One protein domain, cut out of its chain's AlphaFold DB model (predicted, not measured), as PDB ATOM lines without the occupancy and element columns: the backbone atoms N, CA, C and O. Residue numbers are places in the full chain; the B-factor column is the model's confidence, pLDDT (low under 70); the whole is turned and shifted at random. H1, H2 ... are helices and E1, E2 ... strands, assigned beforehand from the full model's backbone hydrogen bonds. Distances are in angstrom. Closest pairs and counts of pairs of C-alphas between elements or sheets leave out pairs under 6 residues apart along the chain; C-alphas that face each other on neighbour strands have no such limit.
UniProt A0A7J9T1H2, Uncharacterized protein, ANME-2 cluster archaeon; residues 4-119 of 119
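AT A GLANCE: This is residues 4 to 119 of the 119 residues of an uncharacterized protein of ANME-2 cluster archaeon (UniProt A0A7J9T1H2). What does the model look like? It is one twisted sheet of six strands, E1 to E6 side by side in chain order, with a single helix, H1, sticking out as a lone arm formed by residues 4 to 19. Residues 18 to 49, with no named element, lead from H1 to E1 and swing wide past the E1 edge of the sheet. How is it made up? The printed part has 116 residues, with one named helix followed by six named strands, mixed in class; the sheet's order is E1, E2, E3, E4, E5, E6, all antiparallel, a meander in which each strand is the antiparallel neighbour of the one before. The whole is loose, with a radius of gyration of the C-alphas of 16.7 A, and spans 59 by 39 by 28 A.

IN THESE COORDINATES: Where are the strands? E1 is residues 50 to 55, beginning at C-alpha 50 (13.858, 23.205, -11.789), E2 is residues 60 to 72, 31.3 A long, and E3 is residues 75 to 86, 33.5 A long. E4 is residues 89 to 97, 26.4 A long, E5 is residues 104 to 109, and E6 is residues 115 to 118, ending at C-alpha 118 (9.994, 29.422, 10.071). Where is the helix? H1 is residues 4 to 17, 20.4 A long, from C-alpha 4 at (-8.884, -8.583, 1.937).

HOW THE PARTS SIT: How do the inner strands pair? The hairpin E3 and E4 has N 80 and O 95 at 2.9 A, and the hairpin E4 and E5 has N 94 and O 107 at 2.8 A. E2 bends by 72 degrees at residue 69, and its pairing is staggered: residues 65 to 72 pair with E3, with N 70 and O 77 at 2.8 A, and residues 60 to 65 with E1, with N 53 and O 62 at 2.8 A. What lies at the edges? E1 and E6 are the edge strands; E5 and E6 form a hairpin at 156 degrees between directions, with N 108 and O 117 at 2.9 A. And H1? It is not on the sheet, and 9 of its 10 O i to N i+4 pairs are within hydrogen-bond range.

THE WHOLE: How large is it? The two C-alphas farthest apart, those of Lys 4 and Gln 57, are 60.5 A apart; without the stretch that stands free, the body spans 38 by 33 by 26 A. Is there a cut or a long link? The printed part has no cut, and the link from H1 to E1, 32 residues, is long. Where is confidence low? The mean pLDDT of the printed part is 74.5, and 39 residues are under 70, among them residues 12 to 38 and 55 to 61.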
ATOM      1  N   LYS A   4      -9.008  -9.370   3.177       55.88
ATOM      2  CA  LYS A   4      -8.884  -8.583   1.937       55.88
ATOM      3  C   LYS A   4      -9.254  -7.109   2.132       55.88
ATOM      4  O   LYS A   4      -8.608  -6.250   1.558       55.88
ATOM      5  N   PHE A   5     -10.255  -6.822   2.968       61.94
ATOM      6  CA  PHE A   5     -10.706  -5.451   3.241       61.94
ATOM      7  C   PHE A   5      -9.681  -4.673   4.082       61.94
ATOM      8  O   PHE A   5      -9.326  -3.556   3.734       61.94
ATOM      9  N   ASN A   6      -9.113  -5.319   5.110       59.59
ATOM     10  CA  ASN A   6      -8.011  -4.759   5.897       59.59
ATOM     11  C   ASN A   6      -6.734  -4.579   5.063       59.59
ATOM     12  O   ASN A   6      -6.052  -3.577   5.229       59.59
ATOM     13  N   LEU A   7      -6.440  -5.491   4.126       63.19
ATOM     14  CA  LEU A   7      -5.303  -5.350   3.212       63.19
ATOM     15  C   LEU A   7      -5.489  -4.175   2.237       63.19
ATOM     16  O   LEU A   7      -4.542  -3.439   1.999       63.19
ATOM     17  N   ILE A   8      -6.701  -3.961   1.713       73.94
ATOM     18  CA  ILE A   8      -7.010  -2.825   0.828       73.94
ATOM     19  C   ILE A   8      -6.896  -1.495   1.581       73.94
ATOM     20  O   ILE A   8      -6.324  -0.557   1.041       73.94
ATOM     21  N   ILE A   9      -7.373  -1.420   2.829       74.06
ATOM     22  CA  ILE A   9      -7.222  -0.224   3.677       74.06
ATOM     23  C   ILE A   9      -5.744   0.047   3.984       74.06
ATOM     24  O   ILE A   9      -5.310   1.194   3.917       74.06
ATOM     25  N   LEU A  10      -4.954  -0.997   4.262       66.56
ATOM     26  CA  LEU A  10      -3.517  -0.865   4.507       66.56
ATOM     27  C   LEU A  10      -2.768  -0.373   3.256       66.56
ATOM     28  O   LEU A  10      -1.904   0.491   3.359       66.56
ATOM     29  N   ILE A  11      -3.132  -0.884   2.073       70.12
ATOM     30  CA  ILE A  11      -2.581  -0.446   0.781       70.12
ATOM     31  C   ILE A  11      -2.980   1.007   0.483       70.12
ATOM     32  O   ILE A  11      -2.140   1.782   0.041       70.12
ATOM     33  N   LEU A  12      -4.225   1.407   0.764       61.81
ATOM     34  CA  LEU A  12      -4.676   2.794   0.603       61.81
ATOM     35  C   LEU A  12      -3.944   3.759   1.543       61.81
ATOM     36  O   LEU A  12      -3.569   4.843   1.115       61.81
ATOM     37  N   LEU A  13      -3.690   3.355   2.791       61.19
ATOM     38  CA  LEU A  13      -2.884   4.133   3.736       61.19
ATOM     39  C   LEU A  13      -1.429   4.268   3.266       61.19
ATOM     40  O   LEU A  13      -0.870   5.346   3.394       61.19
ATOM     41  N   LEU A  14      -0.845   3.231   2.654       56.97
ATOM     42  CA  LEU A  14       0.499   3.271   2.057       56.97
ATOM     43  C   LEU A  14       0.622   4.276   0.897       56.97
ATOM     44  O   LEU A  14       1.667   4.906   0.756       56.97
ATOM     45  N   PHE A  15      -0.432   4.473   0.098       55.75
ATOM     46  CA  PHE A  15      -0.431   5.474  -0.979       55.75
ATOM     47  C   PHE A  15      -0.522   6.919  -0.474       55.75
ATOM     48  O   PHE A  15      -0.029   7.816  -1.152       55.75
ATOM     49  N   ILE A  16      -1.087   7.156   0.715       54.00
ATOM     50  CA  ILE A  16      -1.179   8.506   1.302       54.00
ATOM     51  C   ILE A  16       0.200   8.991   1.795       54.00
ATOM     52  O   ILE A  16       0.452  10.190   1.820       54.00
ATOM     53  N   ILE A  17       1.122   8.075   2.115       50.09
ATOM     54  CA  ILE A  17       2.484   8.398   2.585       50.09
ATOM     55  C   ILE A  17       3.442   8.657   1.406       50.09
ATOM     56  O   ILE A  17       4.465   9.305   1.571       50.09
ATOM     57  N   LEU A  18       3.107   8.211   0.189       44.81
ATOM     58  CA  LEU A  18       3.927   8.448  -1.011       44.81
ATOM     59  C   LEU A  18       3.792   9.874  -1.576       44.81
ATOM     60  O   LEU A  18       4.435  10.196  -2.571       44.81
ATOM     61  N   ALA A  19       2.992  10.728  -0.930       44.06
ATOM     62  CA  ALA A  19       2.956  12.166  -1.172       44.06
ATOM     63  C   ALA A  19       3.845  12.951  -0.189       44.06
ATOM     64  O   ALA A  19       3.634  14.144   0.005       44.06
ATOM     65  N   THR A  20       4.849  12.320   0.436       44.56
ATOM     66  CA  THR A  20       5.985  13.094   0.946       44.56
ATOM     67  C   THR A  20       6.727  13.614  -0.276       44.56
ATOM     68  O   THR A  20       7.449  12.870  -0.941       44.56
ATOM     69  N   SER A  21       6.455  14.869  -0.611       50.72
ATOM     70  CA  SER A  21       7.165  15.703  -1.571       50.72
ATOM     71  C   SER A  21       8.662  15.690  -1.261       50.72
ATOM     72  O   SER A  21       9.176  16.558  -0.564       50.72
ATOM     73  N   GLY A  22       9.352  14.652  -1.728       43.84
ATOM     74  CA  GLY A  22      10.798  14.556  -1.654       43.84
ATOM     75  C   GLY A  22      11.370  15.529  -2.666       43.84
ATOM     76  O   GLY A  22      11.311  15.272  -3.872       43.84
ATOM     77  N   CYS A  23      11.908  16.648  -2.189       48.88
ATOM     78  CA  CYS A  23      12.589  17.640  -3.009       48.88
ATOM     79  C   CYS A  23      13.957  17.131  -3.498       48.88
ATOM     80  O   CYS A  23      14.902  17.899  -3.600       48.88
ATOM     81  N   THR A  24      14.101  15.855  -3.869       48.34
ATOM     82  CA  THR A  24      15.411  15.308  -4.224       48.34
ATOM     83  C   THR A  24      15.936  15.956  -5.501       48.34
ATOM     84  O   THR A  24      15.414  15.743  -6.605       48.34
ATOM     85  N   THR A  25      16.996  16.752  -5.368       51.22
ATOM     86  CA  THR A  25      17.775  17.267  -6.498       51.22
ATOM     87  C   THR A  25      19.185  16.695  -6.406       51.22
ATOM     88  O   THR A  25      20.018  17.109  -5.611       51.22
ATOM     89  N   ASN A  26      19.461  15.665  -7.212       42.59
ATOM     90  CA  ASN A  26      20.814  15.128  -7.334       42.59
ATOM     91  C   ASN A  26      21.686  16.181  -8.029       42.59
ATOM     92  O   ASN A  26      21.580  16.364  -9.245       42.59
ATOM     93  N   VAL A  27      22.535  16.872  -7.265       44.31
ATOM     94  CA  VAL A  27      23.424  17.931  -7.763       44.31
ATOM     95  C   VAL A  27      24.608  17.311  -8.520       44.31
ATOM     96  O   VAL A  27      25.731  17.209  -8.035       44.31
ATOM     97  N   GLY A  28      24.340  16.844  -9.738       34.47
ATOM     98  CA  GLY A  28      25.350  16.738 -10.785       34.47
ATOM     99  C   GLY A  28      25.512  18.096 -11.468       34.47
ATOM    100  O   GLY A  28      24.561  18.868 -11.527       34.47
ATOM    101  N   LYS A  29      26.709  18.401 -11.985       32.47
ATOM    102  CA  LYS A  29      26.958  19.583 -12.826       32.47
ATOM    103  C   LYS A  29      25.983  19.599 -14.009       32.47
ATOM    104  O   LYS A  29      26.216  18.897 -14.990       32.47
ATOM    105  N   TYR A  30      24.933  20.403 -13.925       35.88
ATOM    106  CA  TYR A  30      24.040  20.687 -15.039       35.88
ATOM    107  C   TYR A  30      23.891  22.205 -15.154       35.88
ATOM    108  O   TYR A  30      23.470  22.857 -14.203       35.88
ATOM    109  N   GLU A  31      24.247  22.756 -16.318       35.53
ATOM    110  CA  GLU A  31      23.687  24.028 -16.777       35.53
ATOM    111  C   GLU A  31      22.191  23.790 -16.993       35.53
ATOM    112  O   GLU A  31      21.804  22.979 -17.839       35.53
ATOM    113  N   LEU A  32      21.351  24.439 -16.191       41.34
ATOM    114  CA  LEU A  32      19.909  24.434 -16.393       41.34
ATOM    115  C   LEU A  32      19.496  25.803 -16.917       41.34
ATOM    116  O   LEU A  32      19.438  26.793 -16.195       41.34
ATOM    117  N   GLU A  33      19.236  25.827 -18.218       41.72
ATOM    118  CA  GLU A  33      18.731  26.966 -18.966       41.72
ATOM    119  C   GLU A  33      17.249  27.173 -18.602       41.72
ATOM    120  O   GLU A  33      16.368  26.416 -19.027       41.72
ATOM    121  N   TYR A  34      16.961  28.171 -17.761       44.81
ATOM    122  CA  TYR A  34      15.589  28.612 -17.525       44.81
ATOM    123  C   TYR A  34      15.090  29.304 -18.796       44.81
ATOM    124  O   TYR A  34      15.516  30.407 -19.129       44.81
ATOM    125  N   ASN A  35      14.191  28.647 -19.529       45.47
ATOM    126  CA  ASN A  35      13.384  29.342 -20.525       45.47
ATOM    127  C   ASN A  35      12.480  30.311 -19.759       45.47
ATOM    128  O   ASN A  35      11.631  29.841 -19.001       45.47
ATOM    129  N   GLU A  36      12.657  31.622 -19.957       48.50
ATOM    130  CA  GLU A  36      11.700  32.652 -19.537       48.50
ATOM    131  C   GLU A  36      10.317  32.291 -20.090       48.50
ATOM    132  O   GLU A  36       9.953  32.601 -21.224       48.50
ATOM    133  N   ARG A  37       9.541  31.553 -19.302       54.38
ATOM    134  CA  ARG A  37       8.127  31.337 -19.545       54.38
ATOM    135  C   ARG A  37       7.445  32.412 -18.715       54.38
ATOM    136  O   ARG A  37       7.584  32.394 -17.498       54.38
ATOM    137  N   GLU A  38       6.784  33.369 -19.364       63.84
ATOM    138  CA  GLU A  38       6.021  34.402 -18.656       63.84
ATOM    139  C   GLU A  38       5.052  33.717 -17.679       63.84
ATOM    140  O   GLU A  38       4.156  32.973 -18.094       63.84
ATOM    141  N   LEU A  39       5.293  33.914 -16.381       72.00
ATOM    142  CA  LEU A  39       4.430  33.408 -15.324       72.00
ATOM    143  C   LEU A  39       3.155  34.262 -15.292       72.00
ATOM    144  O   LEU A  39       3.211  35.489 -15.265       72.00
ATOM    145  N   THR A  40       2.003  33.605 -15.304       81.00
ATOM    146  CA  THR A  40       0.662  34.186 -15.211       81.00
ATOM    147  C   THR A  40      -0.030  33.666 -13.957       81.00
ATOM    148  O   THR A  40       0.366  32.646 -13.400       81.00
ATOM    149  N   GLU A  41      -1.123  34.299 -13.536       79.81
ATOM    150  CA  GLU A  41      -1.949  33.824 -12.410       79.81
ATOM    151  C   GLU A  41      -2.420  32.363 -12.560       79.81
ATOM    152  O   GLU A  41      -2.663  31.672 -11.577       79.81
ATOM    153  N   GLU A  42      -2.498  31.847 -13.788       81.00
ATOM    154  CA  GLU A  42      -2.899  30.464 -14.063       81.00
ATOM    155  C   GLU A  42      -1.728  29.466 -14.009       81.00
ATOM    156  O   GLU A  42      -1.959  28.258 -13.938       81.00
ATOM    157  N   ASN A  43      -0.474  29.932 -14.068       83.38
ATOM    158  CA  ASN A  43       0.706  29.064 -14.170       83.38
ATOM    159  C   ASN A  43       1.917  29.504 -13.320       83.38
ATOM    160  O   ASN A  43       3.012  28.980 -13.522       83.38
ATOM    161  N   TRP A  44       1.727  30.427 -12.373       87.38
ATOM    162  CA  TRP A  44       2.784  31.032 -11.553       87.38
ATOM    163  C   TRP A  44       3.545  30.046 -10.658       87.38
ATOM    164  O   TRP A  44       4.670  30.332 -10.260       87.38
ATOM    165  N   CYS A  45       2.966  28.871 -10.388       89.44
ATOM    166  CA  CYS A  45       3.620  27.772  -9.683       89.44
ATOM    167  C   CYS A  45       3.774  26.531 -10.585       89.44
ATOM    168  O   CYS A  45       3.018  25.564 -10.446       89.44
ATOM    169  N   PRO A  46       4.709  26.532 -11.552       87.81
ATOM    170  CA  PRO A  46       4.871  25.432 -12.495       87.81
ATOM    171  C   PRO A  46       5.595  24.239 -11.847       87.81
ATOM    172  O   PRO A  46       6.796  24.047 -12.046       87.81
ATOM    173  N   GLU A  47       4.857  23.431 -11.080       87.19
ATOM    174  CA  GLU A  47       5.362  22.256 -10.357       87.19
ATOM    175  C   GLU A  47       6.296  21.376 -11.209       87.19
ATOM    176  O   GLU A  47       6.062  21.112 -12.389       87.19
ATOM    177  N   GLY A  48       7.393  20.931 -10.597       79.75
ATOM    178  CA  GLY A  48       8.418  20.113 -11.235       79.75
ATOM    179  C   GLY A  48       9.429  20.906 -12.064       79.75
ATOM    180  O   GLY A  48      10.447  20.336 -12.457       79.75
ATOM    181  N   THR A  49       9.204  22.205 -12.292       82.69
ATOM    182  CA  THR A  49      10.198  23.082 -12.923       82.69
ATOM    183  C   THR A  49      11.384  23.269 -11.984       82.69
ATOM    184  O   THR A  49      11.209  23.626 -10.819       82.69
ATOM    185  N   ILE A  50      12.589  23.026 -12.500       83.50
ATOM    186  CA  ILE A  50      13.858  23.205 -11.789       83.50
ATOM    187  C   ILE A  50      14.596  24.373 -12.435       83.50
ATOM    188  O   ILE A  50      14.640  24.470 -13.661       83.50
ATOM    189  N   PHE A  51      15.184  25.239 -11.622       73.25
ATOM    190  CA  PHE A  51      16.013  26.345 -12.085       73.25
ATOM    191  C   PHE A  51      17.189  26.567 -11.131       73.25
ATOM    192  O   PHE A  51      17.133  26.191  -9.961       73.25
ATOM    193  N   SER A  52      18.276  27.143 -11.637       74.56
ATOM    194  CA  SER A  52      19.463  27.451 -10.838       74.56
ATOM    195  C   SER A  52      19.528  28.939 -10.515       74.56
ATOM    196  O   SER A  52      19.379  29.765 -11.414       74.56
ATOM    197  N   ILE A  53      19.809  29.279  -9.261       70.56
ATOM    198  CA  ILE A  53      20.189  30.631  -8.846       70.56
ATOM    199  C   ILE A  53      21.697  30.625  -8.605       70.56
ATOM    200  O   ILE A  53      22.161  29.926  -7.708       70.56
ATOM    201  N   SER A  54      22.459  31.382  -9.391       70.69
ATOM    202  CA  SER A  54      23.887  31.609  -9.155       70.69
ATOM    203  C   SER A  54      24.107  32.904  -8.383       70.69
ATOM    204  O   SER A  54      23.492  33.931  -8.671       70.69
ATOM    205  N   ASN A  55      25.002  32.868  -7.402       61.16
ATOM    206  CA  ASN A  55      25.549  34.065  -6.790       61.16
ATOM    207  C   ASN A  55      26.835  34.459  -7.522       61.16
ATOM    208  O   ASN A  55      27.893  33.872  -7.301       61.16
ATOM    209  N   ASP A  56      26.756  35.504  -8.343       68.88
ATOM    210  CA  ASP A  56      27.875  36.002  -9.156       68.88
ATOM    211  C   ASP A  56      29.079  36.494  -8.326       68.88
ATOM    212  O   ASP A  56      30.153  36.754  -8.870       68.88
ATOM    213  N   GLN A  57      28.919  36.650  -7.007       64.44
ATOM    214  CA  GLN A  57      29.991  37.052  -6.094       64.44
ATOM    215  C   GLN A  57      30.722  35.863  -5.463       64.44
ATOM    216  O   GLN A  57      31.898  36.002  -5.123       64.44
ATOM    217  N   THR A  58      30.046  34.723  -5.276       67.69
ATOM    218  CA  THR A  58      30.621  33.534  -4.619       67.69
ATOM    219  C   THR A  58      30.840  32.360  -5.570       67.69
ATOM    220  O   THR A  58      31.490  31.397  -5.176       67.69
ATOM    221  N   ASP A  59      30.357  32.453  -6.816       63.28
ATOM    222  CA  ASP A  59      30.325  31.356  -7.800       63.28
ATOM    223  C   ASP A  59      29.527  30.131  -7.295       63.28
ATOM    224  O   ASP A  59      29.640  29.019  -7.810       63.28
ATOM    225  N   GLU A  60      28.700  30.327  -6.261       66.12
ATOM    226  CA  GLU A  60      27.837  29.295  -5.694       66.12
ATOM    227  C   GLU A  60      26.491  29.296  -6.418       66.12
ATOM    228  O   GLU A  60      25.822  30.325  -6.527       66.12
ATOM    229  N   GLY A  61      26.090  28.126  -6.911       65.19
ATOM    230  CA  GLY A  61      24.783  27.896  -7.516       65.19
ATOM    231  C   GLY A  61      23.893  27.048  -6.614       65.19
ATOM    232  O   GLY A  61      24.326  26.005  -6.125       65.19
ATOM    233  N   TYR A  62      22.640  27.459  -6.446       72.69
ATOM    234  CA  TYR A  62      21.600  26.698  -5.755       72.69
ATOM    235  C   TYR A  62      20.555  26.221  -6.758       72.69
ATOM    236  O   TYR A  62      20.104  26.990  -7.609       72.69
ATOM    237  N   LEU A  63      20.170  24.949  -6.667       79.50
ATOM    238  CA  LEU A  63      19.095  24.383  -7.474       79.50
ATOM    239  C   LEU A  63      17.777  24.501  -6.718       79.50
ATOM    240  O   LEU A  63      17.601  23.895  -5.667       79.50
ATOM    241  N   MET A  64      16.844  25.244  -7.296       84.38
ATOM    242  CA  MET A  64      15.495  25.411  -6.779       84.38
ATOM    243  C   MET A  64      14.518  24.604  -7.632       84.38
ATOM    244  O   MET A  64      14.671  24.491  -8.852       84.38
ATOM    245  N   ARG A  65      13.473  24.074  -7.003       87.31
ATOM    246  CA  ARG A  65      12.377  23.361  -7.660       87.31
ATOM    247  C   ARG A  65      11.044  23.935  -7.203       87.31
ATOM    248  O   ARG A  65      10.816  24.107  -6.014       87.31
ATOM    249  N   TYR A  66      10.126  24.127  -8.142       87.56
ATOM    250  CA  TYR A  66       8.712  24.316  -7.830       87.56
ATOM    251  C   TYR A  66       8.120  22.995  -7.305       87.56
ATOM    252  O   TYR A  66       7.929  22.054  -8.076       87.56
ATOM    253  N   ALA A  67       7.866  22.901  -6.001       89.69
ATOM    254  CA  ALA A  67       7.302  21.722  -5.336       89.69
ATOM    255  C   ALA A  67       5.769  21.643  -5.423       89.69
ATOM    256  O   ALA A  67       5.202  20.598  -5.122       89.69
ATOM    257  N   GLY A  68       5.116  22.727  -5.849       90.81
ATOM    258  CA  GLY A  68       3.667  22.805  -6.024       90.81
ATOM    259  C   GLY A  68       3.020  23.826  -5.093       90.81
ATOM    260  O   GLY A  68       3.703  24.635  -4.466       90.81
ATOM    261  N   ILE A  69       1.689  23.805  -5.034       93.81
ATOM    262  CA  ILE A  69       0.892  24.753  -4.246       93.81
ATOM    263  C   ILE A  69       0.524  24.132  -2.894       93.81
ATOM    264  O   ILE A  69      -0.071  23.057  -2.830       93.81
ATOM    265  N   GLU A  70       0.828  24.848  -1.813       92.81
ATOM    266  CA  GLU A  70       0.404  24.562  -0.445       92.81
ATOM    267  C   GLU A  70      -0.648  25.594  -0.010       92.81
ATOM    268  O   GLU A  70      -0.496  26.791  -0.241       92.81
ATOM    269  N   LYS A  71      -1.731  25.147   0.635       92.75
ATOM    270  CA  LYS A  71      -2.761  26.048   1.171       92.75
ATOM    271  C   LYS A  71      -2.454  26.387   2.625       92.75
ATOM    272  O   LYS A  71      -2.602  25.523   3.488       92.75
ATOM    273  N   ILE A  72      -2.104  27.641   2.899       90.25
ATOM    274  CA  ILE A  72      -1.798  28.140   4.247       90.25
ATOM    275  C   ILE A  72      -2.807  29.225   4.601       90.25
ATOM    276  O   ILE A  72      -2.955  30.205   3.879       90.25
ATOM    277  N   ASP A  73      -3.567  29.011   5.677       90.50
ATOM    278  CA  ASP A  73      -4.620  29.929   6.139       90.50
ATOM    279  C   ASP A  73      -5.623  30.353   5.043       90.50
ATOM    280  O   ASP A  73      -6.207  31.434   5.067       90.50
ATOM    281  N   GLY A  74      -5.861  29.461   4.076       92.06
ATOM    282  CA  GLY A  74      -6.770  29.686   2.949       92.06
ATOM    283  C   GLY A  74      -6.139  30.369   1.732       92.06
ATOM    284  O   GLY A  74      -6.808  30.450   0.703       92.06
ATOM    285  N   ILE A  75      -4.876  30.791   1.823       92.00
ATOM    286  CA  ILE A  75      -4.097  31.393   0.737       92.00
ATOM    287  C   ILE A  75      -3.325  30.286   0.013       92.00
ATOM    288  O   ILE A  75      -2.734  29.412   0.647       92.00
ATOM    289  N   ASP A  76      -3.367  30.303  -1.319       94.06
ATOM    290  CA  ASP A  76      -2.574  29.402  -2.154       94.06
ATOM    291  C   ASP A  76      -1.139  29.937  -2.246       94.06
ATOM    292  O   ASP A  76      -0.906  31.022  -2.779       94.06
ATOM    293  N   MET A  77      -0.190  29.173  -1.709       94.12
ATOM    294  CA  MET A  77       1.227  29.514  -1.647       94.12
ATOM    295  C   MET A  77       2.017  28.554  -2.532       94.12
ATOM    296  O   MET A  77       1.958  27.341  -2.350       94.12
ATOM    297  N   CYS A  78       2.789  29.070  -3.475       92.94
ATOM    298  CA  CYS A  78       3.708  28.264  -4.251       92.94
ATOM    299  C   CYS A  78       4.952  27.957  -3.430       92.94
ATOM    300  O   CYS A  78       5.610  28.878  -2.949       92.94
ATOM    301  N   ASN A  79       5.281  26.676  -3.301       93.25
ATOM    302  CA  ASN A  79       6.473  26.211  -2.616       93.25
ATOM    303  C   ASN A  79       7.633  26.057  -3.610       93.25
ATOM    304  O   ASN A  79       7.602  25.215  -4.511       93.25
ATOM    305  N   LEU A  80       8.666  26.867  -3.416       90.25
ATOM    306  CA  LEU A  80       9.985  26.724  -4.017       90.25
ATOM    307  C   LEU A  80      10.905  26.028  -3.021       90.25
ATOM    308  O   LEU A  80      11.236  26.617  -2.000       90.25
ATOM    309  N   CYS A  81      11.376  24.826  -3.328       89.69
ATOM    310  CA  CYS A  81      12.259  24.082  -2.438       89.69
ATOM    311  C   CYS A  81      13.674  23.946  -3.011       89.69
ATOM    312  O   CYS A  81      13.861  23.818  -4.224       89.69
ATOM    313  N   SER A  82      14.668  23.933  -2.129       87.44
ATOM    314  CA  SER A  82      16.042  23.511  -2.412       87.44
ATOM    315  C   SER A  82      16.510  22.582  -1.310       87.44
ATOM    316  O   SER A  82      16.286  22.839  -0.130       87.44
ATOM    317  N   GLU A  83      17.233  21.537  -1.687       85.94
ATOM    318  CA  GLU A  83      17.953  20.695  -0.736       85.94
ATOM    319  C   GLU A  83      19.403  21.160  -0.623       85.94
ATOM    320  O   GLU A  83      20.040  21.533  -1.609       85.94
ATOM    321  N   ILE A  84      19.931  21.136   0.596       81.69
ATOM    322  CA  ILE A  84      21.327  21.416   0.901       81.69
ATOM    323  C   ILE A  84      21.865  20.222   1.675       81.69
ATOM    324  O   ILE A  84      21.440  19.955   2.797       81.69
ATOM    325  N   THR A  85      22.832  19.529   1.086       81.44
ATOM    326  CA  THR A  85      23.512  18.398   1.719       81.44
ATOM    327  C   THR A  85      24.928  18.790   2.110       81.44
ATOM    328  O   THR A  85      25.685  19.321   1.296       81.44
ATOM    329  N   ASN A  86      25.311  18.499   3.351       77.81
ATOM    330  CA  ASN A  86      26.682  18.624   3.838       77.81
ATOM    331  C   ASN A  86      27.101  17.369   4.625       77.81
ATOM    332  O   ASN A  86      26.382  16.374   4.680       77.81
ATOM    333  N   GLU A  87      28.286  17.406   5.235       79.00
ATOM    334  CA  GLU A  87      28.827  16.297   6.038       79.00
ATOM    335  C   GLU A  87      27.974  15.919   7.263       79.00
ATOM    336  O   GLU A  87      28.122  14.821   7.795       79.00
ATOM    337  N   ASN A  88      27.067  16.802   7.687       76.88
ATOM    338  CA  ASN A  88      26.187  16.626   8.840       76.88
ATOM    339  C   ASN A  88      24.751  16.224   8.457       76.88
ATOM    340  O   ASN A  88      23.926  16.072   9.356       76.88
ATOM    341  N   GLY A  89      24.448  16.053   7.166       81.81
ATOM    342  CA  GLY A  89      23.138  15.611   6.681       81.81
ATOM    343  C   GLY A  89      22.557  16.497   5.580       81.81
ATOM    344  O   GLY A  89      23.229  17.379   5.038       81.81
ATOM    345  N   THR A  90      21.293  16.241   5.249       84.12
ATOM    346  CA  THR A  90      20.520  17.021   4.276       84.12
ATOM    347  C   THR A  90      19.489  17.880   4.998       84.12
ATOM    348  O   THR A  90      18.816  17.420   5.914       84.12
ATOM    349  N   MET A  91      19.359  19.131   4.573       87.00
ATOM    350  CA  MET A  91      18.284  20.033   4.979       87.00
ATOM    351  C   MET A  91      17.538  20.509   3.741       87.00
ATOM    352  O   MET A  91      18.135  20.658   2.675       87.00
ATOM    353  N   GLN A  92      16.255  20.803   3.899       89.56
ATOM    354  CA  GLN A  92      15.448  21.425   2.859       89.56
ATOM    355  C   GLN A  92      15.130  22.864   3.258       89.56
ATOM    356  O   GLN A  92      14.803  23.146   4.410       89.56
ATOM    357  N   ILE A  93      15.238  23.778   2.303       89.50
ATOM    358  CA  ILE A  93      14.771  25.155   2.425       89.50
ATOM    359  C   ILE A  93      13.566  25.299   1.510       89.50
ATOM    360  O   ILE A  93      13.691  25.097   0.306       89.50
ATOM    361  N   ASP A  94      12.436  25.678   2.093       91.69
ATOM    362  CA  ASP A  94      11.210  26.036   1.395       91.69
ATOM    363  C   ASP A  94      11.029  27.552   1.424       91.69
ATOM    364  O   ASP A  94      11.053  28.184   2.481       91.69
ATOM    365  N   CYS A  95      10.787  28.116   0.252       90.81
ATOM    366  CA  CYS A  95      10.381  29.489   0.028       90.81
ATOM    367  C   CYS A  95       8.940  29.439  -0.470       90.81
ATOM    368  O   CYS A  95       8.689  29.104  -1.628       90.81
ATOM    369  N   LEU A  96       7.986  29.738   0.402       93.12
ATOM    370  CA  LEU A  96       6.584  29.808   0.026       93.12
ATOM    371  C   LEU A  96       6.228  31.249  -0.295       93.12
ATOM    372  O   LEU A  96       6.563  32.139   0.480       93.12
ATOM    373  N   SER A  97       5.537  31.480  -1.403       92.62
ATOM    374  CA  SER A  97       5.036  32.811  -1.765       92.62
ATOM    375  C   SER A  97       3.640  32.720  -2.347       92.62
ATOM    376  O   SER A  97       3.307  31.707  -2.957       92.62
ATOM    377  N   ASP A  98       2.814  33.739  -2.151       92.38
ATOM    378  CA  ASP A  98       1.557  33.855  -2.882       92.38
ATOM    379  C   ASP A  98       1.802  34.420  -4.292       92.38
ATOM    380  O   ASP A  98       2.899  34.874  -4.617       92.38
ATOM    381  N   TYR A  99       0.771  34.419  -5.138       88.81
ATOM    382  CA  TYR A  99       0.889  34.941  -6.503       88.81
ATOM    383  C   TYR A  99       1.338  36.411  -6.544       88.81
ATOM    384  O   TYR A  99       2.066  36.806  -7.455       88.81
ATOM    385  N   SER A 100       0.909  37.226  -5.572       86.75
ATOM    386  CA  SER A 100       1.272  38.645  -5.533       86.75
ATOM    387  C   SER A 100       2.714  38.888  -5.073       86.75
ATOM    388  O   SER A 100       3.292  39.920  -5.410       86.75
ATOM    389  N   GLY A 101       3.298  37.943  -4.329       82.62
ATOM    390  CA  GLY A 101       4.583  38.103  -3.655       82.62
ATOM    391  C   GLY A 101       4.515  38.954  -2.381       82.62
ATOM    392  O   GLY A 101       5.555  39.186  -1.763       82.62
ATOM    393  N   ASP A 102       3.327  39.411  -1.973       84.06
ATOM    394  CA  ASP A 102       3.127  40.186  -0.742       84.06
ATOM    395  C   ASP A 102       3.252  39.307   0.509       84.06
ATOM    396  O   ASP A 102       3.623  39.792   1.584       84.06
ATOM    397  N   TYR A 103       2.960  38.011   0.376       85.56
ATOM    398  CA  TYR A 103       3.108  37.029   1.438       85.56
ATOM    399  C   TYR A 103       4.218  36.058   1.079       85.56
ATOM    400  O   TYR A 103       4.170  35.386   0.052       85.56
ATOM    401  N   PHE A 104       5.195  35.941   1.972       90.00
ATOM    402  CA  PHE A 104       6.254  34.955   1.863       90.00
ATOM    403  C   PHE A 104       6.494  34.282   3.211       90.00
ATOM    404  O   PHE A 104       6.341  34.901   4.262       90.00
ATOM    405  N   ILE A 105       6.859  33.006   3.170       91.06
ATOM    406  CA  ILE A 105       7.263  32.222   4.335       91.06
ATOM    407  C   ILE A 105       8.544  31.499   3.957       91.06
ATOM    408  O   ILE A 105       8.591  30.817   2.932       91.06
ATOM    409  N   PHE A 106       9.568  31.605   4.797       90.12
ATOM    410  CA  PHE A 106      10.763  30.777   4.656       90.12
ATOM    411  C   PHE A 106      10.758  29.694   5.720       90.12
ATOM    412  O   PHE A 106      10.644  29.976   6.911       90.12
ATOM    413  N   ARG A 107      10.902  28.440   5.304       92.75
ATOM    414  CA  ARG A 107      10.893  27.278   6.191       92.75
ATOM    415  C   ARG A 107      12.153  26.449   5.977       92.75
ATOM    416  O   ARG A 107      12.498  26.121   4.851       92.75
ATOM    417  N   ILE A 108      12.811  26.072   7.069       90.06
ATOM    418  CA  ILE A 108      13.916  25.105   7.050       90.06
ATOM    419  C   ILE A 108      13.401  23.801   7.641       90.06
ATOM    420  O   ILE A 108      12.853  23.801   8.749       90.06
ATOM    421  N   LEU A 109      13.587  22.705   6.915       91.00
ATOM    422  CA  LEU A 109      13.224  21.361   7.336       91.00
ATOM    423  C   LEU A 109      14.476  20.492   7.481       91.00
ATOM    424  O   LEU A 109      15.455  20.667   6.752       91.00
ATOM    425  N   ASP A 110      14.439  19.564   8.435       89.75
ATOM    426  CA  ASP A 110      15.415  18.475   8.500       89.75
ATOM    427  C   ASP A 110      15.151  17.412   7.418       89.75
ATOM    428  O   ASP A 110      14.216  17.518   6.622       89.75
ATOM    429  N   GLU A 111      15.997  16.382   7.388       86.81
ATOM    430  CA  GLU A 111      15.929  15.272   6.430       86.81
ATOM    431  C   GLU A 111      14.613  14.477   6.470       86.81
ATOM    432  O   GLU A 111      14.234  13.873   5.468       86.81
ATOM    433  N   ASP A 112      13.893  14.507   7.595       86.62
ATOM    434  CA  ASP A 112      12.598  13.843   7.770       86.62
ATOM    435  C   ASP A 112      11.419  14.757   7.374       86.62
ATOM    436  O   ASP A 112      10.251  14.375   7.503       86.62
ATOM    437  N   GLY A 113      11.700  15.979   6.911       83.88
ATOM    438  CA  GLY A 113      10.687  16.977   6.571       83.88
ATOM    439  C   GLY A 113      10.056  17.638   7.799       83.88
ATOM    440  O   GLY A 113       8.969  18.215   7.707       83.88
ATOM    441  N   LYS A 114      10.698  17.573   8.970       90.25
ATOM    442  CA  LYS A 114      10.230  18.288  10.156       90.25
ATOM    443  C   LYS A 114      10.755  19.715  10.136       90.25
ATOM    444  O   LYS A 114      11.939  19.980   9.958       90.25
ATOM    445  N   VAL A 115       9.849  20.649  10.408       90.12
ATOM    446  CA  VAL A 115      10.158  22.076  10.495       90.12
ATOM    447  C   VAL A 115      11.111  22.357  11.657       90.12
ATOM    448  O   VAL A 115      10.764  22.158  12.824       90.12
ATOM    449  N   LEU A 116      12.301  22.852  11.327       90.00
ATOM    450  CA  LEU A 116      13.295  23.345  12.277       90.00
ATOM    451  C   LEU A 116      13.121  24.842  12.544       90.00
ATOM    452  O   LEU A 116      13.302  25.294  13.675       90.00
ATOM    453  N   MET A 117      12.773  25.611  11.507       88.06
ATOM    454  CA  MET A 117      12.641  27.068  11.567       88.06
ATOM    455  C   MET A 117      11.595  27.569  10.568       88.06
ATOM    456  O   MET A 117      11.464  27.004   9.483       88.06
ATOM    457  N   VAL A 118      10.889  28.642  10.940       90.19
ATOM    458  CA  VAL A 118       9.994  29.422  10.071       90.19
ATOM    459  C   VAL A 118      10.298  30.908  10.268       90.19
ATOM    460  O   VAL A 118      10.473  31.334  11.414       90.19
ATOM    461  N   LEU A 119      10.372  31.664   9.174       76.81
ATOM    462  CA  LEU A 119      10.565  33.115   9.127       76.81
ATOM    463  C   LEU A 119       9.440  33.776   8.332       76.81
ATOM    464  O   LEU A 119       9.058  33.201   7.283       76.81
TER     465      LEU A 119